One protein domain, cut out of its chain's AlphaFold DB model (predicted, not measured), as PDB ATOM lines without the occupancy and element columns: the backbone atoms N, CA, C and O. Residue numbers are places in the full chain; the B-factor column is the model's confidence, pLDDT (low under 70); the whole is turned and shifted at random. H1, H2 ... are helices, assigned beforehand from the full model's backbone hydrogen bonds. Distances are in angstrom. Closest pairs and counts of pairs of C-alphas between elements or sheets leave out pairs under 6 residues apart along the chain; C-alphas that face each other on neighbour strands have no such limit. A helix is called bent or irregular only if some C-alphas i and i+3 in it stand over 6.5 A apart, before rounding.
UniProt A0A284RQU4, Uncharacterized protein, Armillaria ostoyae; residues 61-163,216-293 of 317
ATOM      1  N   ASN A  61      -9.427   2.469 -35.175       54.59
ATOM      2  CA  ASN A  61     -10.166   2.422 -33.912       54.59
ATOM      3  C   ASN A  61     -11.469   1.609 -34.008       54.59
ATOM      4  O   ASN A  61     -11.999   1.181 -32.991       54.59
ATOM      5  N   ARG A  62     -11.955   1.330 -35.225       63.62
ATOM      6  CA  ARG A  62     -13.240   0.648 -35.486       63.62
ATOM      7  C   ARG A  62     -13.112  -0.847 -35.802       63.62
ATOM      8  O   ARG A  62     -14.111  -1.540 -36.028       63.62
ATOM      9  N   THR A  63     -11.878  -1.351 -35.779       68.19
ATOM     10  CA  THR A  63     -11.544  -2.738 -36.119       68.19
ATOM     11  C   THR A  63     -12.101  -3.741 -35.105       68.19
ATOM     12  O   THR A  63     -12.291  -3.449 -33.922       68.19
ATOM     13  N   SER A  64     -12.293  -4.981 -35.553       77.25
ATOM     14  CA  SER A  64     -12.648  -6.136 -34.713       77.25
ATOM     15  C   SER A  64     -11.703  -6.346 -33.524       77.25
ATOM     16  O   SER A  64     -12.135  -6.829 -32.481       77.25
ATOM     17  N   ARG A  65     -10.439  -5.917 -33.627       80.50
ATOM     18  CA  ARG A  65      -9.474  -5.926 -32.517       80.50
ATOM     19  C   ARG A  65      -9.836  -4.938 -31.407       80.50
ATOM     20  O   ARG A  65      -9.733  -5.290 -30.233       80.50
ATOM     21  N   CYS A  66     -10.256  -3.724 -31.766       79.06
ATOM     22  CA  CYS A  66     -10.727  -2.742 -30.791       79.06
ATOM     23  C   CYS A  66     -11.957  -3.294 -30.060       79.06
ATOM     24  O   CYS A  66     -11.949  -3.402 -28.833       79.06
ATOM     25  N   PHE A  67     -12.932  -3.801 -30.825       84.56
ATOM     26  CA  PHE A  67     -14.131  -4.443 -30.288       84.56
ATOM     27  C   PHE A  67     -13.819  -5.630 -29.355       84.56
ATOM     28  O   PHE A  67     -14.369  -5.684 -28.255       84.56
ATOM     29  N   ASP A  68     -12.910  -6.541 -29.730       85.56
ATOM     30  CA  ASP A  68     -12.463  -7.652 -28.870       85.56
ATOM     31  C   ASP A  68     -11.872  -7.144 -27.548       85.56
ATOM     32  O   ASP A  68     -12.270  -7.579 -26.462       85.56
ATOM     33  N   SER A  69     -10.965  -6.169 -27.621       85.00
ATOM     34  CA  SER A  69     -10.300  -5.620 -26.440       85.00
ATOM     35  C   SER A  69     -11.276  -4.912 -25.489       85.00
ATOM     36  O   SER A  69     -11.255  -5.163 -24.277       85.00
ATOM     37  N   THR A  70     -12.174  -4.083 -26.028       84.44
ATOM     38  CA  THR A  70     -13.176  -3.330 -25.270       84.44
ATOM     39  C   THR A  70     -14.186  -4.283 -24.640       84.44
ATOM     40  O   THR A  70     -14.413  -4.215 -23.429       84.44
ATOM     41  N   SER A  71     -14.676  -5.269 -25.396       85.62
ATOM     42  CA  SER A  71     -15.615  -6.290 -24.911       85.62
ATOM     43  C   SER A  71     -15.038  -7.104 -23.753       85.62
ATOM     44  O   SER A  71     -15.672  -7.234 -22.703       85.62
ATOM     45  N   ARG A  72     -13.797  -7.600 -23.880       86.25
ATOM     46  CA  ARG A  72     -13.122  -8.344 -22.799       86.25
ATOM     47  C   ARG A  72     -12.942  -7.499 -21.546       86.25
ATOM     48  O   ARG A  72     -13.106  -8.003 -20.433       86.25
ATOM     49  N   ASN A  73     -12.582  -6.229 -21.713       82.69
ATOM     50  CA  ASN A  73     -12.389  -5.313 -20.596       82.69
ATOM     51  C   ASN A  73     -13.703  -5.028 -19.865       82.69
ATOM     52  O   ASN A  73     -13.731  -5.115 -18.638       82.69
ATOM     53  N   ILE A  74     -14.782  -4.759 -20.602       82.88
ATOM     54  CA  ILE A  74     -16.123  -4.573 -20.039       82.88
ATOM     55  C   ILE A  74     -16.539  -5.831 -19.275       82.88
ATOM     56  O   ILE A  74     -16.839  -5.752 -18.088       82.88
ATOM     57  N   CYS A  75     -16.442  -7.012 -19.885       81.00
ATOM     58  CA  CYS A  75     -16.831  -8.271 -19.246       81.00
ATOM     59  C   CYS A  75     -16.068  -8.546 -17.933       81.00
ATOM     60  O   CYS A  75     -16.664  -8.981 -16.945       81.00
ATOM     61  N   LYS A  76     -14.756  -8.261 -17.887       77.81
ATOM     62  CA  LYS A  76     -13.951  -8.373 -16.655       77.81
ATOM     63  C   LYS A  76     -14.432  -7.413 -15.563       77.81
ATOM     64  O   LYS A  76     -14.491  -7.806 -14.401       77.81
ATOM     65  N   LEU A  77     -14.767  -6.177 -15.932       72.56
ATOM     66  CA  LEU A  77     -15.202  -5.129 -15.003       72.56
ATOM     67  C   LEU A  77     -16.618  -5.383 -14.466       72.56
ATOM     68  O   LEU A  77     -16.860  -5.243 -13.266       72.56
ATOM     69  N   ILE A  78     -17.542  -5.820 -15.325       73.00
ATOM     70  CA  ILE A  78     -18.926  -6.116 -14.936       73.00
ATOM     71  C   ILE A  78     -18.980  -7.269 -13.936       73.00
ATOM     72  O   ILE A  78     -19.674  -7.157 -12.924       73.00
ATOM     73  N   ARG A  79     -18.187  -8.326 -14.162       69.62
ATOM     74  CA  ARG A  79     -18.097  -9.494 -13.270       69.62
ATOM     75  C   ARG A  79     -17.787  -9.122 -11.816       69.62
ATOM     76  O   ARG A  79     -18.189  -9.842 -10.909       69.62
ATOM     77  N   LEU A  80     -17.046  -8.040 -11.592       63.00
ATOM     78  CA  LEU A  80     -16.603  -7.637 -10.257       63.00
ATOM     79  C   LEU A  80     -17.620  -6.759  -9.517       63.00
ATOM     80  O   LEU A  80     -17.515  -6.621  -8.299       63.00
ATOM     81  N   THR A  81     -18.578  -6.142 -10.220       58.47
ATOM     82  CA  THR A  81     -19.138  -4.871  -9.730       58.47
ATOM     83  C   THR A  81     -20.662  -4.735  -9.851       58.47
ATOM     84  O   THR A  81     -21.257  -3.902  -9.163       58.47
ATOM     85  N   ILE A  82     -21.324  -5.522 -10.704       61.19
ATOM     86  CA  ILE A  82     -22.702  -5.252 -11.152       61.19
ATOM     87  C   ILE A  82     -23.678  -6.381 -10.765       61.19
ATOM     88  O   ILE A  82     -23.291  -7.526 -10.565       61.19
ATOM     89  N   LYS A  83     -24.968  -6.037 -10.602       63.28
ATOM     90  CA  LYS A  83     -26.059  -7.004 -10.366       63.28
ATOM     91  C   LYS A  83     -26.162  -7.997 -11.535       63.28
ATOM     92  O   LYS A  83     -26.071  -7.576 -12.685       63.28
ATOM     93  N   SER A  84     -26.481  -9.260 -11.246       65.56
ATOM     94  CA  SER A  84     -26.568 -10.350 -12.235       65.56
ATOM     95  C   SER A  84     -27.366 -10.001 -13.500       65.56
ATOM     96  O   SER A  84     -26.872 -10.206 -14.596       65.56
ATOM     97  N   HIS A  85     -28.542  -9.379 -13.375       65.25
ATOM     98  CA  HIS A  85     -29.379  -9.027 -14.534       65.25
ATOM     99  C   HIS A  85     -28.711  -8.029 -15.498       65.25
ATOM    100  O   HIS A  85     -28.803  -8.161 -16.714       65.25
ATOM    101  N   VAL A  86     -28.050  -6.993 -14.983       67.50
ATOM    102  CA  VAL A  86     -27.404  -5.971 -15.827       67.50
ATOM    103  C   VAL A  86     -26.159  -6.553 -16.506       67.50
ATOM    104  O   VAL A  86     -25.835  -6.213 -17.646       67.50
ATOM    105  N   GLN A  87     -25.485  -7.473 -15.812       72.56
ATOM    106  CA  GLN A  87     -24.399  -8.263 -16.373       72.56
ATOM    107  C   GLN A  87     -24.874  -9.129 -17.544       72.56
ATOM    108  O   GLN A  87     -24.241  -9.098 -18.597       72.56
ATOM    109  N   THR A  88     -25.982  -9.848 -17.375       74.56
ATOM    110  CA  THR A  88     -26.601 -10.672 -18.420       74.56
ATOM    111  C   THR A  88     -26.948  -9.833 -19.652       74.56
ATOM    112  O   THR A  88     -26.427 -10.112 -20.728       74.56
ATOM    113  N   ASN A  89     -27.691  -8.730 -19.498       76.62
ATOM    114  CA  ASN A  89     -28.077  -7.873 -20.632       76.62
ATOM    115  C   ASN A  89     -26.875  -7.309 -21.404       76.62
ATOM    116  O   ASN A  89     -26.888  -7.268 -22.630       76.62
ATOM    117  N   THR A  90     -25.818  -6.894 -20.697       79.19
ATOM    118  CA  THR A  90     -24.617  -6.350 -21.352       79.19
ATOM    119  C   THR A  90     -23.848  -7.434 -22.111       79.19
ATOM    120  O   THR A  90     -23.307  -7.174 -23.182       79.19
ATOM    121  N   LEU A  91     -23.799  -8.658 -21.576       82.31
ATOM    122  CA  LEU A  91     -23.191  -9.799 -22.258       82.31
ATOM    123  C   LEU A  91     -23.979 -10.196 -23.514       82.31
ATOM    124  O   LEU A  91     -23.350 -10.449 -24.539       82.31
ATOM    125  N   HIS A  92     -25.317 -10.200 -23.456       81.69
ATOM    126  CA  HIS A  92     -26.159 -10.433 -24.638       81.69
ATOM    127  C   HIS A  92     -25.910  -9.379 -25.709       81.69
ATOM    128  O   HIS A  92     -25.610  -9.734 -26.840       81.69
ATOM    129  N   ALA A  93     -25.909  -8.096 -25.340       85.81
ATOM    130  CA  ALA A  93     -25.672  -7.029 -26.304       85.81
ATOM    131  C   ALA A  93     -24.294  -7.149 -26.981       85.81
ATOM    132  O   ALA A  93     -24.188  -7.035 -28.199       85.81
ATOM    133  N   ILE A  94     -23.234  -7.458 -26.220       88.44
ATOM    134  CA  ILE A  94     -21.901  -7.731 -26.788       88.44
ATOM    135  C   ILE A  94     -21.948  -8.924 -27.753       88.44
ATOM    136  O   ILE A  94     -21.299  -8.886 -28.802       88.44
ATOM    137  N   TYR A  95     -22.692  -9.976 -27.415       87.56
ATOM    138  CA  TYR A  95     -22.842 -11.142 -28.279       87.56
ATOM    139  C   TYR A  95     -23.608 -10.816 -29.565       87.56
ATOM    140  O   TYR A  95     -23.157 -11.184 -30.643       87.56
ATOM    141  N   ASP A  96     -24.698 -10.060 -29.490       87.44
ATOM    142  CA  ASP A  96     -25.481  -9.668 -30.665       87.44
ATOM    143  C   ASP A  96     -24.663  -8.776 -31.612       87.44
ATOM    144  O   ASP A  96     -24.663  -8.986 -32.827       87.44
ATOM    145  N   ILE A  97     -23.871  -7.841 -31.065       89.44
ATOM    146  CA  ILE A  97     -22.930  -7.026 -31.854       89.44
ATOM    147  C   ILE A  97     -21.881  -7.915 -32.534       89.44
ATOM    148  O   ILE A  97     -21.558  -7.717 -33.709       89.44
ATOM    149  N   LEU A  98     -21.335  -8.892 -31.805       90.19
ATOM    150  CA  LEU A  98     -20.360  -9.847 -32.325       90.19
ATOM    151  C   LEU A  98     -20.946 -10.671 -33.479       90.19
ATOM    152  O   LEU A  98     -20.301 -10.813 -34.520       90.19
ATOM    153  N   GLU A  99     -22.147 -11.212 -33.294       89.31
ATOM    154  CA  GLU A  99     -22.846 -12.016 -34.290       89.31
ATOM    155  C   GLU A  99     -23.155 -11.207 -35.544       89.31
ATOM    156  O   GLU A  99     -22.881 -11.659 -36.658       89.31
ATOM    157  N   TYR A 100     -23.625  -9.973 -35.375       89.56
ATOM    158  CA  TYR A 100     -23.863  -9.074 -36.492       89.56
ATOM    159  C   TYR A 100     -22.576  -8.755 -37.263       89.56
ATOM    160  O   TYR A 100     -22.552  -8.845 -38.491       89.56
ATOM    161  N   ARG A 101     -21.467  -8.467 -36.568       89.50
ATOM    162  CA  ARG A 101     -20.153  -8.292 -37.215       89.50
ATOM    163  C   ARG A 101     -19.720  -9.556 -37.963       89.50
ATOM    164  O   ARG A 101     -19.241  -9.461 -39.089       89.50
ATOM    165  N   GLY A 102     -19.931 -10.737 -37.381       87.25
ATOM    166  CA  GLY A 102     -19.665 -12.019 -38.037       87.25
ATOM    167  C   GLY A 102     -20.517 -12.247 -39.291       87.25
ATOM    168  O   GLY A 102     -20.019 -12.768 -40.290       87.25
ATOM    169  N   TYR A 103     -21.778 -11.812 -39.270       88.81
ATOM    170  CA  TYR A 103     -22.655 -11.821 -40.437       88.81
ATOM    171  C   TYR A 103     -22.129 -10.888 -41.540       88.81
ATOM    172  O   TYR A 103     -21.983 -11.333 -42.683       88.81
ATOM    173  N   LEU A 104     -21.741  -9.651 -41.211       90.12
ATOM    174  CA  LEU A 104     -21.149  -8.722 -42.183       90.12
ATOM    175  C   LEU A 104     -19.869  -9.284 -42.817       90.12
ATOM    176  O   LEU A 104     -19.718  -9.226 -44.036       90.12
ATOM    177  N   GLU A 105     -18.997  -9.917 -42.023       87.94
ATOM    178  CA  GLU A 105     -17.794 -10.620 -42.504       87.94
ATOM    179  C   GLU A 105     -18.092 -11.742 -43.505       87.94
ATOM    180  O   GLU A 105     -17.203 -12.161 -44.253       87.94
ATOM    181  N   SER A 106     -19.303 -12.295 -43.477       86.88
ATOM    182  CA  SER A 106     -19.714 -13.377 -44.368       86.88
ATOM    183  C   SER A 106     -20.352 -12.865 -45.660       86.88
ATOM    184  O   SER A 106     -20.039 -13.388 -46.727       86.88
ATOM    185  N   VAL A 107     -21.184 -11.820 -45.579       87.75
ATOM    186  CA  VAL A 107     -21.998 -11.340 -46.708       87.75
ATOM    187  C   VAL A 107     -21.315 -10.216 -47.486       87.75
ATOM    188  O   VAL A 107     -21.275 -10.246 -48.719       87.75
ATOM    189  N   CYS A 108     -20.743  -9.227 -46.795       90.00
ATOM    190  CA  CYS A 108     -20.260  -8.002 -47.431       90.00
ATOM    191  C   CYS A 108     -19.031  -8.195 -48.342       90.00
ATOM    192  O   CYS A 108     -19.014  -7.587 -49.412       90.00
ATOM    193  N   PRO A 109     -18.011  -9.017 -48.016       91.50
ATOM    194  CA  PRO A 109     -16.822  -9.121 -48.862       91.50
ATOM    195  C   PRO A 109     -17.115  -9.556 -50.298       91.50
ATOM    196  O   PRO A 109     -16.512  -9.015 -51.221       91.50
ATOM    197  N   GLY A 110     -18.040 -10.505 -50.490       90.62
ATOM    198  CA  GLY A 110     -18.422 -10.988 -51.818       90.62
ATOM    199  C   GLY A 110     -19.041  -9.874 -52.656       90.62
ATOM    200  O   GLY A 110     -18.481  -9.488 -53.675       90.62
ATOM    201  N   ILE A 111     -20.138  -9.287 -52.170       92.94
ATOM    202  CA  ILE A 111     -20.860  -8.238 -52.905       92.94
ATOM    203  C   ILE A 111     -20.001  -6.988 -53.151       92.94
ATOM    204  O   ILE A 111     -20.049  -6.419 -54.235       92.94
ATOM    205  N   ILE A 112     -19.150  -6.598 -52.192       93.94
ATOM    206  CA  ILE A 112     -18.223  -5.467 -52.356       93.94
ATOM    207  C   ILE A 112     -17.195  -5.755 -53.455       93.94
ATOM    208  O   ILE A 112     -16.918  -4.876 -54.269       93.94
ATOM    209  N   ASN A 113     -16.608  -6.956 -53.478       93.62
ATOM    210  CA  ASN A 113     -15.623  -7.316 -54.499       93.62
ATOM    211  C   ASN A 113     -16.242  -7.293 -55.897       93.62
ATOM    212  O   ASN A 113     -15.623  -6.751 -56.808       93.62
ATOM    213  N   ASP A 114     -17.454  -7.823 -56.041       93.12
ATOM    214  CA  ASP A 114     -18.140  -7.894 -57.330       93.12
ATOM    215  C   ASP A 114     -18.479  -6.490 -57.855       93.12
ATOM    216  O   ASP A 114     -18.159  -6.164 -58.997       93.12
ATOM    217  N   ILE A 115     -19.008  -5.608 -56.995       92.12
ATOM    218  CA  ILE A 115     -19.292  -4.207 -57.358       92.12
ATOM    219  C   ILE A 115     -18.001  -3.477 -57.750       92.12
ATOM    220  O   ILE A 115     -17.952  -2.795 -58.772       92.12
ATOM    221  N   LEU A 116     -16.934  -3.615 -56.957       92.06
ATOM    222  CA  LEU A 116     -15.650  -2.976 -57.254       92.06
ATOM    223  C   LEU A 116     -15.027  -3.494 -58.555       92.06
ATOM    224  O   LEU A 116     -14.353  -2.727 -59.244       92.06
ATOM    225  N   GLN A 117     -15.229  -4.773 -58.872       91.56
ATOM    226  CA  GLN A 117     -14.743  -5.389 -60.098       91.56
ATOM    227  C   GLN A 117     -15.516  -4.869 -61.316       91.56
ATOM    228  O   GLN A 117     -14.883  -4.416 -62.266       91.56
ATOM    229  N   GLU A 118     -16.849  -4.788 -61.257       90.56
ATOM    230  CA  GLU A 118     -17.644  -4.196 -62.345       90.56
ATOM    231  C   GLU A 118     -17.347  -2.704 -62.556       90.56
ATOM    232  O   GLU A 118     -17.319  -2.237 -63.697       90.56
ATOM    233  N   ILE A 119     -17.058  -1.957 -61.485       88.94
ATOM    234  CA  ILE A 119     -16.583  -0.568 -61.592       88.94
ATOM    235  C   ILE A 119     -15.221  -0.505 -62.294       88.94
ATOM    236  O   ILE A 119     -14.963   0.415 -63.061       88.94
ATOM    237  N   LYS A 120     -14.321  -1.456 -62.023       87.62
ATOM    238  CA  LYS A 120     -12.983  -1.485 -62.625       87.62
ATOM    239  C   LYS A 120     -13.027  -1.859 -64.108       87.62
ATOM    240  O   LYS A 120     -12.244  -1.316 -64.885       87.62
ATOM    241  N   ASP A 121     -13.905  -2.787 -64.473       85.44
ATOM    242  CA  ASP A 121     -14.024  -3.298 -65.840       85.44
ATOM    243  C   ASP A 121     -14.709  -2.286 -66.771       85.44
ATOM    244  O   ASP A 121     -14.376  -2.192 -67.953       85.44
ATOM    245  N   ASN A 122     -15.601  -1.457 -66.223       75.38
ATOM    246  CA  ASN A 122     -16.194  -0.321 -66.914       75.38
ATOM    247  C   ASN A 122     -15.295   0.917 -66.742       75.38
ATOM    248  O   ASN A 122     -15.447   1.685 -65.803       75.38
ATOM    249  N   SER A 123     -14.354   1.136 -67.664       65.00
ATOM    250  CA  SER A 123     -13.375   2.246 -67.675       65.00
ATOM    251  C   SER A 123     -13.962   3.666 -67.858       65.00
ATOM    252  O   SER A 123     -13.270   4.585 -68.297       65.00
ATOM    253  N   SER A 124     -15.241   3.847 -67.537       64.19
ATOM    254  CA  SER A 124     -16.064   5.037 -67.746       64.19
ATOM    255  C   SER A 124     -16.451   5.664 -66.400       64.19
ATOM    256  O   SER A 124     -16.609   4.966 -65.402       64.19
ATOM    257  N   GLU A 125     -16.669   6.983 -66.369       67.25
ATOM    258  CA  GLU A 125     -17.219   7.699 -65.198       67.25
ATOM    259  C   GLU A 125     -18.652   7.257 -64.836       67.25
ATOM    260  O   GLU A 125     -19.170   7.583 -63.769       67.25
ATOM    261  N   MET A 126     -19.276   6.494 -65.731       70.44
ATOM    262  CA  MET A 126     -20.635   5.979 -65.675       70.44
ATOM    263  C   MET A 126     -20.610   4.455 -65.837       70.44
ATOM    264  O   MET A 126     -20.096   3.952 -66.841       70.44
ATOM    265  N   VAL A 127     -21.171   3.728 -64.865       81.31
ATOM    266  CA  VAL A 127     -21.176   2.253 -64.821       81.31
ATOM    267  C   VAL A 127     -22.600   1.736 -64.981       81.31
ATOM    268  O   VAL A 127     -23.513   2.201 -64.304       81.31
ATOM    269  N   THR A 128     -22.796   0.762 -65.869       85.38
ATOM    270  CA  THR A 128     -24.052   0.004 -65.947       85.38
ATOM    271  C   THR A 128     -23.817  -1.347 -65.288       85.38
ATOM    272  O   THR A 128     -23.047  -2.150 -65.810       85.38
ATOM    273  N   PHE A 129     -24.444  -1.575 -64.135       87.50
ATOM    274  CA  PHE A 129     -24.275  -2.819 -63.389       87.50
ATOM    275  C   PHE A 129     -25.011  -3.983 -64.054       87.50
ATOM    276  O   PHE A 129     -26.098  -3.819 -64.623       87.50
ATOM    277  N   SER A 130     -24.432  -5.178 -63.963       89.88
ATOM    278  CA  SER A 130     -25.039  -6.389 -64.511       89.88
ATOM    279  C   SER A 130     -26.375  -6.718 -63.838       89.88
ATOM    280  O   SER A 130     -26.667  -6.321 -62.709       89.88
ATOM    281  N   ALA A 131     -27.229  -7.479 -64.528       90.00
ATOM    282  CA  ALA A 131     -28.475  -7.965 -63.934       90.00
ATOM    283  C   ALA A 131     -28.230  -8.827 -62.679       90.00
ATOM    284  O   ALA A 131     -29.025  -8.759 -61.744       90.00
ATOM    285  N   ASP A 132     -27.123  -9.576 -62.635       91.56
ATOM    286  CA  ASP A 132     -26.757 -10.403 -61.480       91.56
ATOM    287  C   ASP A 132     -26.407  -9.552 -60.250       91.56
ATOM    288  O   ASP A 132     -26.999  -9.746 -59.184       91.56
ATOM    289  N   ILE A 133     -25.529  -8.547 -60.398       91.19
ATOM    290  CA  ILE A 133     -25.196  -7.638 -59.289       91.19
ATOM    291  C   ILE A 133     -26.440  -6.910 -58.801       91.19
ATOM    292  O   ILE A 133     -26.665  -6.850 -57.591       91.19
ATOM    293  N   ARG A 134     -27.283  -6.403 -59.705       90.88
ATOM    294  CA  ARG A 134     -28.516  -5.702 -59.321       90.88
ATOM    295  C   ARG A 134     -29.459  -6.600 -58.525       90.88
ATOM    296  O   ARG A 134     -29.911  -6.191 -57.461       90.88
ATOM    297  N   HIS A 135     -29.678  -7.840 -58.968       91.81
ATOM    298  CA  HIS A 135     -30.506  -8.812 -58.246       91.81
ATOM    299  C   HIS A 135     -29.946  -9.131 -56.847       91.81
ATOM    300  O   HIS A 135     -30.679  -9.180 -55.855       91.81
ATOM    301  N   ARG A 136     -28.627  -9.303 -56.734       91.56
ATOM    302  CA  ARG A 136     -27.975  -9.536 -55.438       91.56
ATOM    303  C   ARG A 136     -28.058  -8.319 -54.521       91.56
ATOM    304  O   ARG A 136     -28.323  -8.490 -53.335       91.56
ATOM    305  N   CYS A 137     -27.898  -7.110 -55.054       91.25
ATOM    306  CA  CYS A 137     -28.068  -5.865 -54.301       91.25
ATOM    307  C   CYS A 137     -29.517  -5.680 -53.823       91.25
ATOM    308  O   CYS A 137     -29.728  -5.306 -52.671       91.25
ATOM    309  N   MET A 138     -30.494  -6.032 -54.665       90.94
ATOM    310  CA  MET A 138     -31.927  -6.005 -54.345       90.94
ATOM    311  C   MET A 138     -32.274  -6.915 -53.161       90.94
ATOM    312  O   MET A 138     -33.180  -6.612 -52.393       90.94
ATOM    313  N   THR A 139     -31.538  -8.016 -52.995       90.81
ATOM    314  CA  THR A 139     -31.729  -8.949 -51.876       90.81
ATOM    315  C   THR A 139     -30.936  -8.519 -50.636       90.81
ATOM    316  O   THR A 139     -31.468  -8.492 -49.529       90.81
ATOM    317  N   ALA A 140     -29.663  -8.151 -50.810       89.81
ATOM    318  CA  ALA A 140     -28.753  -7.864 -49.703       89.81
ATOM    319  C   ALA A 140     -29.065  -6.546 -48.976       89.81
ATOM    320  O   ALA A 140     -28.893  -6.477 -47.760       89.81
ATOM    321  N   GLY A 141     -29.518  -5.508 -49.690       88.56
ATOM    322  CA  GLY A 141     -29.843  -4.205 -49.098       88.56
ATOM    323  C   GLY A 141     -30.913  -4.298 -48.000       88.56
ATOM    324  O   GLY A 141     -30.621  -3.946 -46.854       88.56
ATOM    325  N   PRO A 142     -32.111  -4.837 -48.299       88.19
ATOM    326  CA  PRO A 142     -33.170  -5.013 -47.306       88.19
ATOM    327  C   PRO A 142     -32.785  -5.936 -46.143       88.19
ATOM    328  O   PRO A 142     -33.147  -5.661 -45.000       88.19
ATOM    329  N   GLU A 143     -32.028  -7.014 -46.396       89.19
ATOM    330  CA  GLU A 143     -31.570  -7.909 -45.322       89.19
ATOM    331  C   GLU A 143     -30.611  -7.189 -44.360       89.19
ATOM    332  O   GLU A 143     -30.726  -7.337 -43.140       89.19
ATOM    333  N   LEU A 144     -29.688  -6.379 -44.894       89.50
ATOM    334  CA  LEU A 144     -28.790  -5.550 -44.090       89.50
ATOM    335  C   LEU A 144     -29.570  -4.533 -43.253       89.50
ATOM    336  O   LEU A 144     -29.318  -4.429 -42.056       89.50
ATOM    337  N   GLU A 145     -30.537  -3.831 -43.846       87.75
ATOM    338  CA  GLU A 145     -31.363  -2.843 -43.141       87.75
ATOM    339  C   GLU A 145     -32.188  -3.483 -42.015       87.75
ATOM    340  O   GLU A 145     -32.218  -2.972 -40.892       87.75
ATOM    341  N   HIS A 146     -32.788  -4.648 -42.275       87.06
ATOM    342  CA  HIS A 146     -33.535  -5.388 -41.263       87.06
ATOM    343  C   HIS A 146     -32.640  -5.807 -40.091       87.06
ATOM    344  O   HIS A 146     -32.942  -5.480 -38.941       87.06
ATOM    345  N   LYS A 147     -31.503  -6.463 -40.358       86.81
ATOM    346  CA  LYS A 147     -30.615  -6.930 -39.282       86.81
ATOM    347  C   LYS A 147     -29.979  -5.783 -38.499       86.81
ATOM    348  O   LYS A 147     -29.825  -5.869 -37.281       86.81
ATOM    349  N   MET A 148     -29.664  -4.693 -39.187       87.31
ATOM    350  CA  MET A 148     -29.199  -3.454 -38.577       87.31
ATOM    351  C   MET A 148     -30.239  -2.856 -37.622       87.31
ATOM    352  O   MET A 148     -29.874  -2.433 -36.529       87.31
ATOM    353  N   SER A 149     -31.521  -2.822 -38.006       83.81
ATOM    354  CA  SER A 149     -32.588  -2.247 -37.169       83.81
ATOM    355  C   SER A 149     -32.739  -2.978 -35.829       83.81
ATOM    356  O   SER A 149     -32.924  -2.354 -34.784       83.81
ATOM    357  N   ILE A 150     -32.562  -4.299 -35.843       84.62
ATOM    358  CA  ILE A 150     -32.580  -5.136 -34.641       84.62
ATOM    359  C   ILE A 150     -31.351  -4.845 -33.779       84.62
ATOM    360  O   ILE A 150     -31.491  -4.620 -32.578       84.62
ATOM    361  N   LEU A 151     -30.158  -4.758 -34.381       87.38
ATOM    362  CA  LEU A 151     -28.949  -4.381 -33.647       87.38
ATOM    363  C   LEU A 151     -29.096  -3.002 -32.987       87.38
ATOM    364  O   LEU A 151     -28.719  -2.821 -31.831       87.38
ATOM    365  N   GLN A 152     -29.676  -2.034 -33.698       86.25
ATOM    366  CA  GLN A 152     -29.946  -0.707 -33.157       86.25
ATOM    367  C   GLN A 152     -30.861  -0.778 -31.925       86.25
ATOM    368  O   GLN A 152     -30.567  -0.139 -30.915       86.25
ATOM    369  N   ALA A 153     -31.921  -1.588 -31.966       84.00
ATOM    370  CA  ALA A 153     -32.803  -1.793 -30.819       84.00
ATOM    371  C   ALA A 153     -32.068  -2.411 -29.615       84.00
ATOM    372  O   ALA A 153     -32.270  -1.962 -28.483       84.00
ATOM    373  N   VAL A 154     -31.182  -3.388 -29.847       84.06
ATOM    374  CA  VAL A 154     -30.356  -4.015 -28.797       84.06
ATOM    375  C   VAL A 154     -29.463  -2.983 -28.108       84.06
ATOM    376  O   VAL A 154     -29.455  -2.902 -26.879       84.06
ATOM    377  N   VAL A 155     -28.758  -2.150 -28.878       82.00
ATOM    378  CA  VAL A 155     -27.842  -1.138 -28.326       82.00
ATOM    379  C   VAL A 155     -28.604  -0.052 -27.567       82.00
ATOM    380  O   VAL A 155     -28.197   0.330 -26.471       82.00
ATOM    381  N   ILE A 156     -29.745   0.412 -28.094       80.94
ATOM    382  CA  ILE A 156     -30.604   1.388 -27.402       80.94
ATOM    383  C   ILE A 156     -31.102   0.815 -26.069       80.94
ATOM    384  O   ILE A 156     -31.051   1.491 -25.038       80.94
ATOM    385  N   ARG A 157     -31.554  -0.446 -26.062       80.38
ATOM    386  CA  ARG A 157     -31.997  -1.129 -24.839       80.38
ATOM    387  C   ARG A 157     -30.855  -1.259 -23.834       80.38
ATOM    388  O   ARG A 157     -31.044  -0.917 -22.671       80.38
ATOM    389  N   GLN A 158     -29.674  -1.685 -24.279       78.12
ATOM    390  CA  GLN A 158     -28.489  -1.794 -23.430       78.12
ATOM    391  C   GLN A 158     -28.108  -0.441 -22.817       78.12
ATOM    392  O   GLN A 158     -27.846  -0.376 -21.618       78.12
ATOM    393  N   HIS A 159     -28.096   0.633 -23.610       76.00
ATOM    394  CA  HIS A 159     -27.777   1.973 -23.120       76.00
ATOM    395  C   HIS A 159     -28.767   2.434 -22.044       76.00
ATOM    396  O   HIS A 159     -28.373   2.969 -21.007       76.00
ATOM    397  N   ARG A 160     -30.059   2.164 -22.247       73.75
ATOM    398  CA  ARG A 160     -31.102   2.475 -21.266       73.75
ATOM    399  C   ARG A 160     -30.976   1.639 -19.988       73.75
ATOM    400  O   ARG A 160     -31.160   2.173 -18.893       73.75
ATOM    401  N   ASP A 161     -30.685   0.348 -20.122       70.25
ATOM    402  CA  ASP A 161     -30.566  -0.591 -18.999       70.25
ATOM    403  C   ASP A 161     -29.278  -0.368 -18.190       70.25
ATOM    404  O   ASP A 161     -29.240  -0.615 -16.980       70.25
ATOM    405  N   PHE A 162     -28.226   0.120 -18.846       69.94
ATOM    406  CA  PHE A 162     -26.948   0.435 -18.235       69.94
ATOM    407  C   PHE A 162     -26.579   1.900 -18.455       69.94
ATOM    408  O   PHE A 162     -25.786   2.230 -19.331       69.94
ATOM    409  N   ASN A 163     -27.100   2.775 -17.592       68.88
ATOM    410  CA  ASN A 163     -26.638   4.156 -17.520       68.88
ATOM    411  C   ASN A 163     -25.359   4.235 -16.657       68.88
ATOM    412  O   ASN A 163     -25.430   4.057 -15.429       68.88
ATOM    413  N   THR A 216     -13.933  -0.360  -6.377       69.19
ATOM    414  CA  THR A 216     -15.248  -0.295  -7.036       69.19
ATOM    415  C   THR A 216     -15.455   1.021  -7.796       69.19
ATOM    416  O   THR A 216     -15.938   1.016  -8.926       69.19
ATOM    417  N   TYR A 217     -15.070   2.153  -7.200       72.44
ATOM    418  CA  TYR A 217     -15.170   3.473  -7.820       72.44
ATOM    419  C   TYR A 217     -14.196   3.634  -8.991       72.44
ATOM    420  O   TYR A 217     -14.594   4.123 -10.045       72.44
ATOM    421  N   SER A 218     -12.947   3.181  -8.841       74.31
ATOM    422  CA  SER A 218     -11.966   3.158  -9.929       74.31
ATOM    423  C   SER A 218     -12.470   2.308 -11.093       74.31
ATOM    424  O   SER A 218     -12.455   2.763 -12.231       74.31
ATOM    425  N   TYR A 219     -13.014   1.120 -10.814       70.81
ATOM    426  CA  TYR A 219     -13.586   0.256 -11.845       70.81
ATOM    427  C   TYR A 219     -14.784   0.892 -12.549       70.81
ATOM    428  O   TYR A 219     -14.908   0.766 -13.764       70.81
ATOM    429  N   ALA A 220     -15.649   1.599 -11.821       69.12
ATOM    430  CA  ALA A 220     -16.769   2.311 -12.424       69.12
ATOM    431  C   ALA A 220     -16.326   3.499 -13.275       69.12
ATOM    432  O   ALA A 220     -16.863   3.717 -14.356       69.12
ATOM    433  N   ARG A 221     -15.307   4.233 -12.830       74.12
ATOM    434  CA  ARG A 221     -14.700   5.294 -13.629       74.12
ATOM    435  C   ARG A 221     -14.091   4.752 -14.925       74.12
ATOM    436  O   ARG A 221     -14.186   5.416 -15.948       74.12
ATOM    437  N   ASP A 222     -13.520   3.548 -14.889       76.44
ATOM    438  CA  ASP A 222     -12.895   2.916 -16.055       76.44
ATOM    439  C   ASP A 222     -13.896   2.223 -16.990       76.44
ATOM    440  O   ASP A 222     -13.590   2.026 -18.168       76.44
ATOM    441  N   ILE A 223     -15.065   1.802 -16.488       76.81
ATOM    442  CA  ILE A 223     -16.065   1.083 -17.290       76.81
ATOM    443  C   ILE A 223     -16.924   2.023 -18.133       76.81
ATOM    444  O   ILE A 223     -17.227   1.685 -19.273       76.81
ATOM    445  N   VAL A 224     -17.272   3.196 -17.591       76.31
ATOM    446  CA  VAL A 224     -18.091   4.219 -18.260       76.31
ATOM    447  C   VAL A 224     -17.553   4.549 -19.660       76.31
ATOM    448  O   VAL A 224     -18.240   4.230 -20.628       76.31
ATOM    449  N   PRO A 225     -16.303   5.038 -19.815       77.31
ATOM    450  CA  PRO A 225     -15.799   5.431 -21.128       77.31
ATOM    451  C   PRO A 225     -15.683   4.250 -22.097       77.31
ATOM    452  O   PRO A 225     -15.764   4.441 -23.302       77.31
ATOM    453  N   LYS A 226     -15.509   3.018 -21.599       80.44
ATOM    454  CA  LYS A 226     -15.430   1.817 -22.448       80.44
ATOM    455  C   LYS A 226     -16.787   1.422 -23.010       80.44
ATOM    456  O   LYS A 226     -16.856   0.924 -24.126       80.44
ATOM    457  N   ILE A 227     -17.848   1.595 -22.228       79.06
ATOM    458  CA  ILE A 227     -19.212   1.320 -22.681       79.06
ATOM    459  C   ILE A 227     -19.674   2.409 -23.640       79.06
ATOM    460  O   ILE A 227     -20.272   2.085 -24.663       79.06
ATOM    461  N   ASP A 228     -19.326   3.664 -23.368       77.81
ATOM    462  CA  ASP A 228     -19.582   4.763 -24.297       77.81
ATOM    463  C   ASP A 228     -18.839   4.542 -25.623       77.81
ATOM    464  O   ASP A 228     -19.443   4.647 -26.689       77.81
ATOM    465  N   ASP A 229     -17.570   4.123 -25.575       78.69
ATOM    466  CA  ASP A 229     -16.785   3.753 -26.759       78.69
ATOM    467  C   ASP A 229     -17.395   2.554 -27.510       78.69
ATOM    468  O   ASP A 229     -17.541   2.588 -28.732       78.69
ATOM    469  N   LEU A 230     -17.831   1.506 -26.802       83.69
ATOM    470  CA  LEU A 230     -18.511   0.356 -27.409       83.69
ATOM    471  C   LEU A 230     -19.799   0.774 -28.136       83.69
ATOM    472  O   LEU A 230     -20.010   0.384 -29.287       83.69
ATOM    473  N   ASN A 231     -20.648   1.560 -27.472       80.75
ATOM    474  CA  ASN A 231     -21.911   2.042 -28.026       80.75
ATOM    475  C   ASN A 231     -21.653   2.930 -29.245       80.75
ATOM    476  O   ASN A 231     -22.224   2.689 -30.306       80.75
ATOM    477  N   THR A 232     -20.731   3.887 -29.126       78.12
ATOM    478  CA  THR A 232     -20.355   4.810 -30.207       78.12
ATOM    479  C   THR A 232     -19.846   4.051 -31.430       78.12
ATOM    480  O   THR A 232     -20.358   4.239 -32.533       78.12
ATOM    481  N   ASN A 233     -18.902   3.123 -31.246       81.06
ATOM    482  CA  ASN A 233     -18.376   2.291 -32.333       81.06
ATOM    483  C   ASN A 233     -19.464   1.422 -32.983       81.06
ATOM    484  O   ASN A 233     -19.399   1.121 -34.177       81.06
ATOM    485  N   THR A 234     -20.465   0.997 -32.211       84.62
ATOM    486  CA  THR A 234     -21.581   0.198 -32.727       84.62
ATOM    487  C   THR A 234     -22.572   1.054 -33.511       84.62
ATOM    488  O   THR A 234     -22.988   0.646 -34.592       84.62
ATOM    489  N   PHE A 235     -22.892   2.262 -33.046       81.88
ATOM    490  CA  PHE A 235     -23.702   3.206 -33.818       81.88
ATOM    491  C   PHE A 235     -23.011   3.617 -35.115       81.88
ATOM    492  O   PHE A 235     -23.648   3.614 -36.163       81.88
ATOM    493  N   GLN A 236     -21.705   3.872 -35.091       81.38
ATOM    494  CA  GLN A 236     -20.937   4.129 -36.311       81.38
ATOM    495  C   GLN A 236     -21.036   2.968 -37.312       81.38
ATOM    496  O   GLN A 236     -21.220   3.207 -38.504       81.38
ATOM    497  N   LEU A 237     -20.968   1.717 -36.839       86.94
ATOM    498  CA  LEU A 237     -21.194   0.540 -37.683       86.94
ATOM    499  C   LEU A 237     -22.622   0.506 -38.244       86.94
ATOM    500  O   LEU A 237     -22.792   0.258 -39.434       86.94
ATOM    501  N   ILE A 238     -23.635   0.749 -37.408       86.25
ATOM    502  CA  ILE A 238     -25.047   0.805 -37.818       86.25
ATOM    503  C   ILE A 238     -25.218   1.816 -38.958       86.25
ATOM    504  O   ILE A 238     -25.730   1.464 -40.016       86.25
ATOM    505  N   TRP A 239     -24.711   3.037 -38.799       83.56
ATOM    506  CA  TRP A 239     -24.820   4.077 -39.824       83.56
ATOM    507  C   TRP A 239     -24.052   3.738 -41.101       83.56
ATOM    508  O   TRP A 239     -24.604   3.863 -42.191       83.56
ATOM    509  N   ALA A 240     -22.840   3.195 -40.985       86.31
ATOM    510  CA  ALA A 240     -22.088   2.738 -42.148       86.31
ATOM    511  C   ALA A 240     -22.824   1.625 -42.921       86.31
ATOM    512  O   ALA A 240     -22.792   1.596 -44.151       86.31
ATOM    513  N   VAL A 241     -23.514   0.710 -42.227       90.12
ATOM    514  CA  VAL A 241     -24.322  -0.327 -42.890       90.12
ATOM    515  C   VAL A 241     -25.592   0.259 -43.505       90.12
ATOM    516  O   VAL A 241     -25.995  -0.187 -44.578       90.12
ATOM    517  N   ARG A 242     -26.193   1.284 -42.895       87.62
ATOM    518  CA  ARG A 242     -27.329   2.005 -43.485       87.62
ATOM    519  C   ARG A 242     -26.950   2.649 -44.817       87.62
ATOM    520  O   ARG A 242     -27.688   2.495 -45.789       87.62
ATOM    521  N   ASP A 243     -25.792   3.302 -44.880       86.56
ATOM    522  CA  ASP A 243     -25.271   3.884 -46.122       86.56
ATOM    523  C   ASP A 243     -24.935   2.798 -47.154       86.56
ATOM    524  O   ASP A 243     -25.233   2.953 -48.339       86.56
ATOM    525  N   MET A 244     -24.400   1.652 -46.712       90.38
ATOM    526  CA  MET A 244     -24.177   0.491 -47.578       90.38
ATOM    527  C   MET A 244     -25.495  -0.046 -48.154       90.38
ATOM    528  O   MET A 244     -25.577  -0.299 -49.352       90.38
ATOM    529  N   ALA A 245     -26.545  -0.187 -47.343       90.12
ATOM    530  CA  ALA A 245     -27.866  -0.607 -47.809       90.12
ATOM    531  C   ALA A 245     -28.470   0.407 -48.799       90.12
ATOM    532  O   ALA A 245     -29.039   0.010 -49.819       90.12
ATOM    533  N   GLY A 246     -28.285   1.709 -48.549       87.56
ATOM    534  CA  GLY A 246     -28.655   2.777 -49.480       87.56
ATOM    535  C   GLY A 246     -27.933   2.657 -50.824       87.56
ATOM    536  O   GLY A 246     -28.578   2.680 -51.871       87.56
ATOM    537  N   LEU A 247     -26.616   2.438 -50.802       90.00
ATOM    538  CA  LEU A 247     -25.815   2.215 -52.006       90.00
ATOM    539  C   LEU A 247     -26.294   0.982 -52.787       90.00
ATOM    540  O   LEU A 247     -26.475   1.058 -54.000       90.00
ATOM    541  N   LEU A 248     -26.535  -0.139 -52.104       91.25
ATOM    542  CA  LEU A 248     -27.044  -1.360 -52.734       91.25
ATOM    543  C   LEU A 248     -28.423  -1.141 -53.365       91.25
ATOM    544  O   LEU A 248     -28.672  -1.628 -54.464       91.25
ATOM    545  N   THR A 249     -29.292  -0.368 -52.718       89.56
ATOM    546  CA  THR A 249     -30.612  -0.022 -53.265       89.56
ATOM    547  C   THR A 249     -30.473   0.788 -54.555       89.56
ATOM    548  O   THR A 249     -31.074   0.429 -55.563       89.56
ATOM    549  N   LEU A 250     -29.602   1.805 -54.580       87.75
ATOM    550  CA  LEU A 250     -29.343   2.578 -55.800       87.75
ATOM    551  C   LEU A 250     -28.771   1.718 -56.935       87.75
ATOM    552  O   LEU A 250     -29.108   1.925 -58.100       87.75
ATOM    553  N   ILE A 251     -27.902   0.756 -56.613       88.38
ATOM    554  CA  ILE A 251     -27.384  -0.190 -57.607       88.38
ATOM    555  C   ILE A 251     -28.529  -1.062 -58.128       88.38
ATOM    556  O   ILE A 251     -28.684  -1.186 -59.341       88.38
ATOM    557  N   ALA A 252     -29.357  -1.623 -57.244       87.31
ATOM    558  CA  ALA A 252     -30.494  -2.461 -57.614       87.31
ATOM    559  C   ALA A 252     -31.490  -1.738 -58.538       87.31
ATOM    560  O   ALA A 252     -31.950  -2.323 -59.515       87.31
ATOM    561  N   GLU A 253     -31.762  -0.460 -58.269       85.62
ATOM    562  CA  GLU A 253     -32.723   0.374 -59.005       85.62
ATOM    563  C   GLU A 253     -32.154   1.012 -60.286       85.62
ATOM    564  O   GLU A 253     -32.879   1.700 -61.004       85.62
ATOM    565  N   SER A 254     -30.880   0.776 -60.625       79.69
ATOM    566  CA  SER A 254     -30.214   1.361 -61.805       79.69
ATOM    567  C   SER A 254     -30.667   0.775 -63.161       79.69
ATOM    568  O   SER A 254     -29.877   0.582 -64.086       79.69
ATOM    569  N   GLU A 255     -31.953   0.454 -63.325       67.38
ATOM    570  CA  GLU A 255     -32.517   0.030 -64.609       67.38
ATOM    571  C   GLU A 255     -32.532   1.173 -65.630       67.38
ATOM    572  O   GLU A 255     -33.427   2.014 -65.653       67.38
ATOM    573  N   GLY A 256     -31.540   1.174 -66.524       65.00
ATOM    574  CA  GLY A 256     -31.505   2.040 -67.701       65.00
ATOM    575  C   GLY A 256     -30.372   3.062 -67.670       65.00
ATOM    576  O   GLY A 256     -29.433   2.910 -68.452       65.00
ATOM    577  N   PRO A 257     -30.436   4.115 -66.831       62.12
ATOM    578  CA  PRO A 257     -29.379   5.110 -66.780       62.12
ATOM    579  C   PRO A 257     -28.157   4.570 -66.022       62.12
ATOM    580  O   PRO A 257     -28.306   3.851 -65.032       62.12
ATOM    581  N   PRO A 258     -26.938   4.927 -66.459       68.62
ATOM    582  CA  PRO A 258     -25.730   4.539 -65.755       68.62
ATOM    583  C   PRO A 258     -25.704   5.112 -64.337       68.62
ATOM    584  O   PRO A 258     -26.152   6.234 -64.089       68.62
ATOM    585  N   PHE A 259     -25.139   4.335 -63.418       76.69
ATOM    586  CA  PHE A 259     -25.028   4.682 -62.010       76.69
ATOM    587  C   PHE A 259     -24.233   5.991 -61.835       76.69
ATOM    588  O   PHE A 259     -23.084   6.064 -62.289       76.69
ATOM    589  N   PRO A 260     -24.813   7.025 -61.197       67.12
ATOM    590  CA  PRO A 260     -24.112   8.276 -60.929       67.12
ATOM    591  C   PRO A 260     -23.124   8.125 -59.759       67.12
ATOM    592  O   PRO A 260     -23.300   7.280 -58.892       67.12
ATOM    593  N   ASP A 261     -22.088   8.968 -59.697       77.25
ATOM    594  CA  ASP A 261     -21.142   9.043 -58.565       77.25
ATOM    595  C   ASP A 261     -20.335   7.759 -58.264       77.25
ATOM    596  O   ASP A 261     -19.984   7.463 -57.117       77.25
ATOM    597  N   VAL A 262     -19.935   7.034 -59.315       83.75
ATOM    598  CA  VAL A 262     -19.101   5.815 -59.256       83.75
ATOM    599  C   VAL A 262     -17.852   5.986 -58.382       83.75
ATOM    600  O   VAL A 262     -17.521   5.109 -57.583       83.75
ATOM    601  N   LEU A 263     -17.164   7.130 -58.486       82.44
ATOM    602  CA  LEU A 263     -15.961   7.414 -57.698       82.44
ATOM    603  C   LEU A 263     -16.251   7.456 -56.188       82.44
ATOM    604  O   LEU A 263     -15.445   6.962 -55.395       82.44
ATOM    605  N   HIS A 264     -17.387   8.030 -55.784       81.19
ATOM    606  CA  HIS A 264     -17.787   8.105 -54.377       81.19
ATOM    607  C   HIS A 264     -18.187   6.729 -53.852       81.19
ATOM    608  O   HIS A 264     -17.682   6.326 -52.806       81.19
ATOM    609  N   ALA A 265     -18.985   5.973 -54.610       86.19
ATOM    610  CA  ALA A 265     -19.319   4.591 -54.268       86.19
ATOM    611  C   ALA A 265     -18.054   3.730 -54.109       86.19
ATOM    612  O   ALA A 265     -17.901   3.011 -53.124       86.19
ATOM    613  N   GLN A 266     -17.088   3.860 -55.024       88.94
ATOM    614  CA  GLN A 266     -15.826   3.126 -54.948       88.94
ATOM    615  C   GLN A 266     -15.009   3.489 -53.697       88.94
ATOM    616  O   GLN A 266     -14.432   2.603 -53.061       88.94
ATOM    617  N   ARG A 267     -14.924   4.781 -53.350       86.19
ATOM    618  CA  ARG A 267     -14.224   5.249 -52.140       86.19
ATOM    619  C   ARG A 267     -14.908   4.738 -50.878       86.19
ATOM    620  O   ARG A 267     -14.229   4.139 -50.047       86.19
ATOM    621  N   PHE A 268     -16.228   4.883 -50.798       87.81
ATOM    622  CA  PHE A 268     -17.034   4.387 -49.689       87.81
ATOM    623  C   PHE A 268     -16.840   2.881 -49.485       87.81
ATOM    624  O   PHE A 268     -16.497   2.457 -48.389       87.81
ATOM    625  N   LEU A 269     -16.955   2.062 -50.538       91.12
ATOM    626  CA  LEU A 269     -16.795   0.603 -50.445       91.12
ATOM    627  C   LEU A 269     -15.405   0.194 -49.935       91.12
ATOM    628  O   LEU A 269     -15.275  -0.745 -49.146       91.12
ATOM    629  N   LYS A 270     -14.354   0.901 -50.371       89.12
ATOM    630  CA  LYS A 270     -12.981   0.672 -49.895       89.12
ATOM    631  C   LYS A 270     -12.823   1.070 -48.428       89.12
ATOM    632  O   LYS A 270     -12.242   0.297 -47.670       89.12
ATOM    633  N   ALA A 271     -13.348   2.229 -48.035       85.94
ATOM    634  CA  ALA A 271     -13.302   2.707 -46.657       85.94
ATOM    635  C   ALA A 271     -14.115   1.798 -45.724       85.94
ATOM    636  O   ALA A 271     -13.583   1.315 -44.731       85.94
ATOM    637  N   PHE A 272     -15.349   1.450 -46.100       88.62
ATOM    638  CA  PHE A 272     -16.205   0.516 -45.368       88.62
ATOM    639  C   PHE A 272     -15.487  -0.812 -45.117       88.62
ATOM    640  O   PHE A 272     -15.418  -1.289 -43.983       88.62
ATOM    641  N   ARG A 273     -14.880  -1.382 -46.166       88.94
ATOM    642  CA  ARG A 273     -14.101  -2.615 -46.052       88.94
ATOM    643  C   ARG A 273     -12.898  -2.464 -45.123       88.94
ATOM    644  O   ARG A 273     -12.614  -3.394 -44.383       88.94
ATOM    645  N   ALA A 274     -12.180  -1.347 -45.171       84.94
ATOM    646  CA  ALA A 274     -11.004  -1.130 -44.331       84.94
ATOM    647  C   ALA A 274     -11.358  -0.880 -42.854       84.94
ATOM    648  O   ALA A 274     -10.616  -1.307 -41.970       84.94
ATOM    649  N   SER A 275     -12.475  -0.198 -42.585       81.62
ATOM    650  CA  SER A 275     -12.877   0.221 -41.238       81.62
ATOM    651  C   SER A 275     -13.696  -0.825 -40.488       81.62
ATOM    652  O   SER A 275     -13.524  -0.976 -39.278       81.62
ATOM    653  N   PHE A 276     -14.601  -1.521 -41.180       85.25
ATOM    654  CA  PHE A 276     -15.620  -2.361 -40.542       85.25
ATOM    655  C   PHE A 276     -15.504  -3.842 -40.876       85.25
ATOM    656  O   PHE A 276     -16.067  -4.653 -40.139       85.25
ATOM    657  N   LEU A 277     -14.770  -4.191 -41.938       87.12
ATOM    658  CA  LEU A 277     -14.513  -5.578 -42.304       87.12
ATOM    659  C   LEU A 277     -13.076  -5.998 -41.947       87.12
ATOM    660  O   LEU A 277     -12.143  -5.198 -41.934       87.12
ATOM    661  N   GLY A 278     -12.890  -7.281 -41.665       83.12
ATOM    662  CA  GLY A 278     -11.651  -7.906 -41.229       83.12
ATOM    663  C   GLY A 278     -11.665  -8.415 -39.782       83.12
ATOM    664  O   GLY A 278     -12.513  -8.103 -38.945       83.12
ATOM    665  N   GLY A 279     -10.651  -9.226 -39.473       83.31
ATOM    666  CA  GLY A 279     -10.418  -9.813 -38.149       83.31
ATOM    667  C   GLY A 279     -11.485 -10.812 -37.697       83.31
ATOM    668  O   GLY A 279     -11.889 -10.871 -36.536       83.31
ATOM    669  N   ARG A 280     -11.915 -11.659 -38.639       85.06
ATOM    670  CA  ARG A 280     -12.717 -12.862 -38.375       85.06
ATOM    671  C   ARG A 280     -12.102 -13.749 -37.285       85.06
ATOM    672  O   ARG A 280     -12.831 -14.377 -36.520       85.06
ATOM    673  N   GLU A 281     -10.774 -13.807 -37.212       87.69
ATOM    674  CA  GLU A 281     -10.065 -14.560 -36.177       87.69
ATOM    675  C   GLU A 281     -10.289 -13.948 -34.789       87.69
ATOM    676  O   GLU A 281     -10.635 -14.671 -33.856       87.69
ATOM    677  N   GLU A 282     -10.156 -12.627 -34.654       88.19
ATOM    678  CA  GLU A 282     -10.451 -11.897 -33.421       88.19
ATOM    679  C   GLU A 282     -11.907 -12.099 -32.981       88.19
ATOM    680  O   GLU A 282     -12.146 -12.444 -31.824       88.19
ATOM    681  N   LEU A 283     -12.872 -11.991 -33.902       87.81
ATOM    682  CA  LEU A 283     -14.289 -12.239 -33.599       87.81
ATOM    683  C   LEU A 283     -14.525 -13.691 -33.140       87.81
ATOM    684  O   LEU A 283     -15.212 -13.929 -32.150       87.81
ATOM    685  N   SER A 284     -13.904 -14.679 -33.791       87.25
ATOM    686  CA  SER A 284     -14.012 -16.092 -33.392       87.25
ATOM    687  C   SER A 284     -13.392 -16.368 -32.011       87.25
ATOM    688  O   SER A 284     -13.965 -17.073 -31.171       87.25
ATOM    689  N   LYS A 285     -12.239 -15.753 -31.721       90.44
ATOM    690  CA  LYS A 285     -11.594 -15.806 -30.398       90.44
ATOM    691  C   LYS A 285     -12.428 -15.111 -29.325       90.44
ATOM    692  O   LYS A 285     -12.413 -15.543 -28.171       90.44
ATOM    693  N   LEU A 286     -13.133 -14.035 -29.668       88.75
ATOM    694  CA  LEU A 286     -14.060 -13.380 -28.750       88.75
ATOM    695  C   LEU A 286     -15.268 -14.278 -28.480       88.75
ATOM    696  O   LEU A 286     -15.590 -14.502 -27.317       88.75
ATOM    697  N   ARG A 287     -15.873 -14.853 -29.529       89.25
ATOM    698  CA  ARG A 287     -17.008 -15.782 -29.423       89.25
ATOM    699  C   ARG A 287     -16.701 -16.943 -28.488       89.25
ATOM    700  O   ARG A 287     -17.414 -17.157 -27.514       89.25
ATOM    701  N   SER A 288     -15.613 -17.658 -28.761       87.19
ATOM    702  CA  SER A 288     -15.194 -18.805 -27.946       87.19
ATOM    703  C   SER A 288     -14.898 -18.412 -26.499       87.19
ATOM    704  O   SER A 288     -15.239 -19.142 -25.572       87.19
ATOM    705  N   TRP A 289     -14.306 -17.235 -26.285       89.44
ATOM    706  CA  TRP A 289     -14.039 -16.737 -24.942       89.44
ATOM    707  C   TRP A 289     -15.313 -16.392 -24.165       89.44
ATOM    708  O   TRP A 289     -15.407 -16.748 -22.993       89.44
ATOM    709  N   LEU A 290     -16.275 -15.724 -24.807       85.38
ATOM    710  CA  LEU A 290     -17.581 -15.417 -24.226       85.38
ATOM    711  C   LEU A 290     -18.314 -16.711 -23.845       85.38
ATOM    712  O   LEU A 290     -18.718 -16.860 -22.696       85.38
ATOM    713  N   GLN A 291     -18.349 -17.690 -24.756       83.31
ATOM    714  CA  GLN A 291     -18.945 -19.013 -24.532       83.31
ATOM    715  C   GLN A 291     -18.295 -19.807 -23.391       83.31
ATOM    716  O   GLN A 291     -18.942 -20.639 -22.760       83.31
ATOM    717  N   GLY A 292     -17.018 -19.544 -23.102       81.75
ATOM    718  CA  GLY A 292     -16.297 -20.144 -21.982       81.75
ATOM    719  C   GLY A 292     -16.548 -19.479 -20.624       81.75
ATOM    720  O   GLY A 292     -15.954 -19.901 -19.627       81.75
ATOM    721  N   LEU A 293     -17.364 -18.422 -20.548       79.81
ATOM    722  CA  LEU A 293     -17.652 -17.751 -19.281       79.81
ATOM    723  C   LEU A 293     -18.581 -18.611 -18.401       79.81
ATOM    724  O   LEU A 293     -19.557 -19.172 -18.884       79.81
TER     725      LEU A 293
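AT A GLANCE: This is residues 61 to 163 and 216 to 293 of the 317 residues of an uncharacterized protein of Armillaria ostoyae (UniProt A0A284RQU4). What is the main picture? It is a long rod of helices: the bent H2 and the long H3 and H4 run along its length, H1 packs on H2a and H4 in one half, and H5 packs on H2b and H4 in the other. The short H6 packs on H1 and H2a. What is it made of? The printed part has 181 residues, 151 of them in six named helices, H1 to H6 in chain order, with no named strand; the class is all helix, and the helices form a bundle of seven helices or arms, mostly aligned. How large is it? It is only just compact, close to loose, with a radius of gyration of the C-alphas of 18.8 A and spans of 62 by 26 by 26 A.

IN THESE COORDINATES: Where do the first elements lie? H1, residues 64 to 81, begins with C-alpha 64 at (-12.648, -6.136, -34.713) and is 25.8 A long. H2, residues 84 to 121, was assigned as one helix by its hydrogen bonds but is bent, with C-alphas 106 and 109 6.8 A apart; its arms are H2a, residues 84 to 106, 33.0 A, and H2b, residues 109 to 121, 18.2 A. What follows? H3, residues 131 to 161, is 45.6 A long, and H4, residues 216 to 252, is 52.9 A. H5 is residues 262 to 276, 20.7 A, and H6 is residues 280 to 291, 16.4 A, ending with C-alpha 291 at (-18.945, -19.013, -24.532).

HOW THE PARTS SIT: What touches the hub? H2, taken whole, is the hub and touches four other helices. H1 and H2a form a hairpin at a shallow tilt of 10 degrees, touching with residues 71 to 79 and 87 to 94 alone, closest at the C-alphas of Ile 78 and Gln 87, 6.1 A. H2b and H5 touch at a shallow tilt of 28 degrees, opposite ways, closest at the C-alphas of Ile 112 and Leu 269, 6.5 A. How do H3 and H4 meet? They touch at a shallow tilt of 23 degrees, opposite ways, closest at the C-alphas of Arg 134 and Ala 252, 4.2 A. Where is H6? It touches residues 64 to 72 of H1 alone, closest at the C-alphas of Asp 68 and Leu 286, 5.9 A, and is apart from H4. How regular are the backbones? Every O i to N i+4 pair is within hydrogen-bond range in H2a, H2b, H5 and H6; the counts are 12 of 14 in H1, 25 of 27 in H3 and 31 of 33 in H4.

THE WHOLE: What is missing? Residues 164 to 215 are not printed, and C-alphas 163 and 216 are 16.1 A apart across the cut. Where is confidence low? The mean pLDDT of the printed part is 82.4, with 23 residues under 70, among them residues 79 to 86 and 255 to 258.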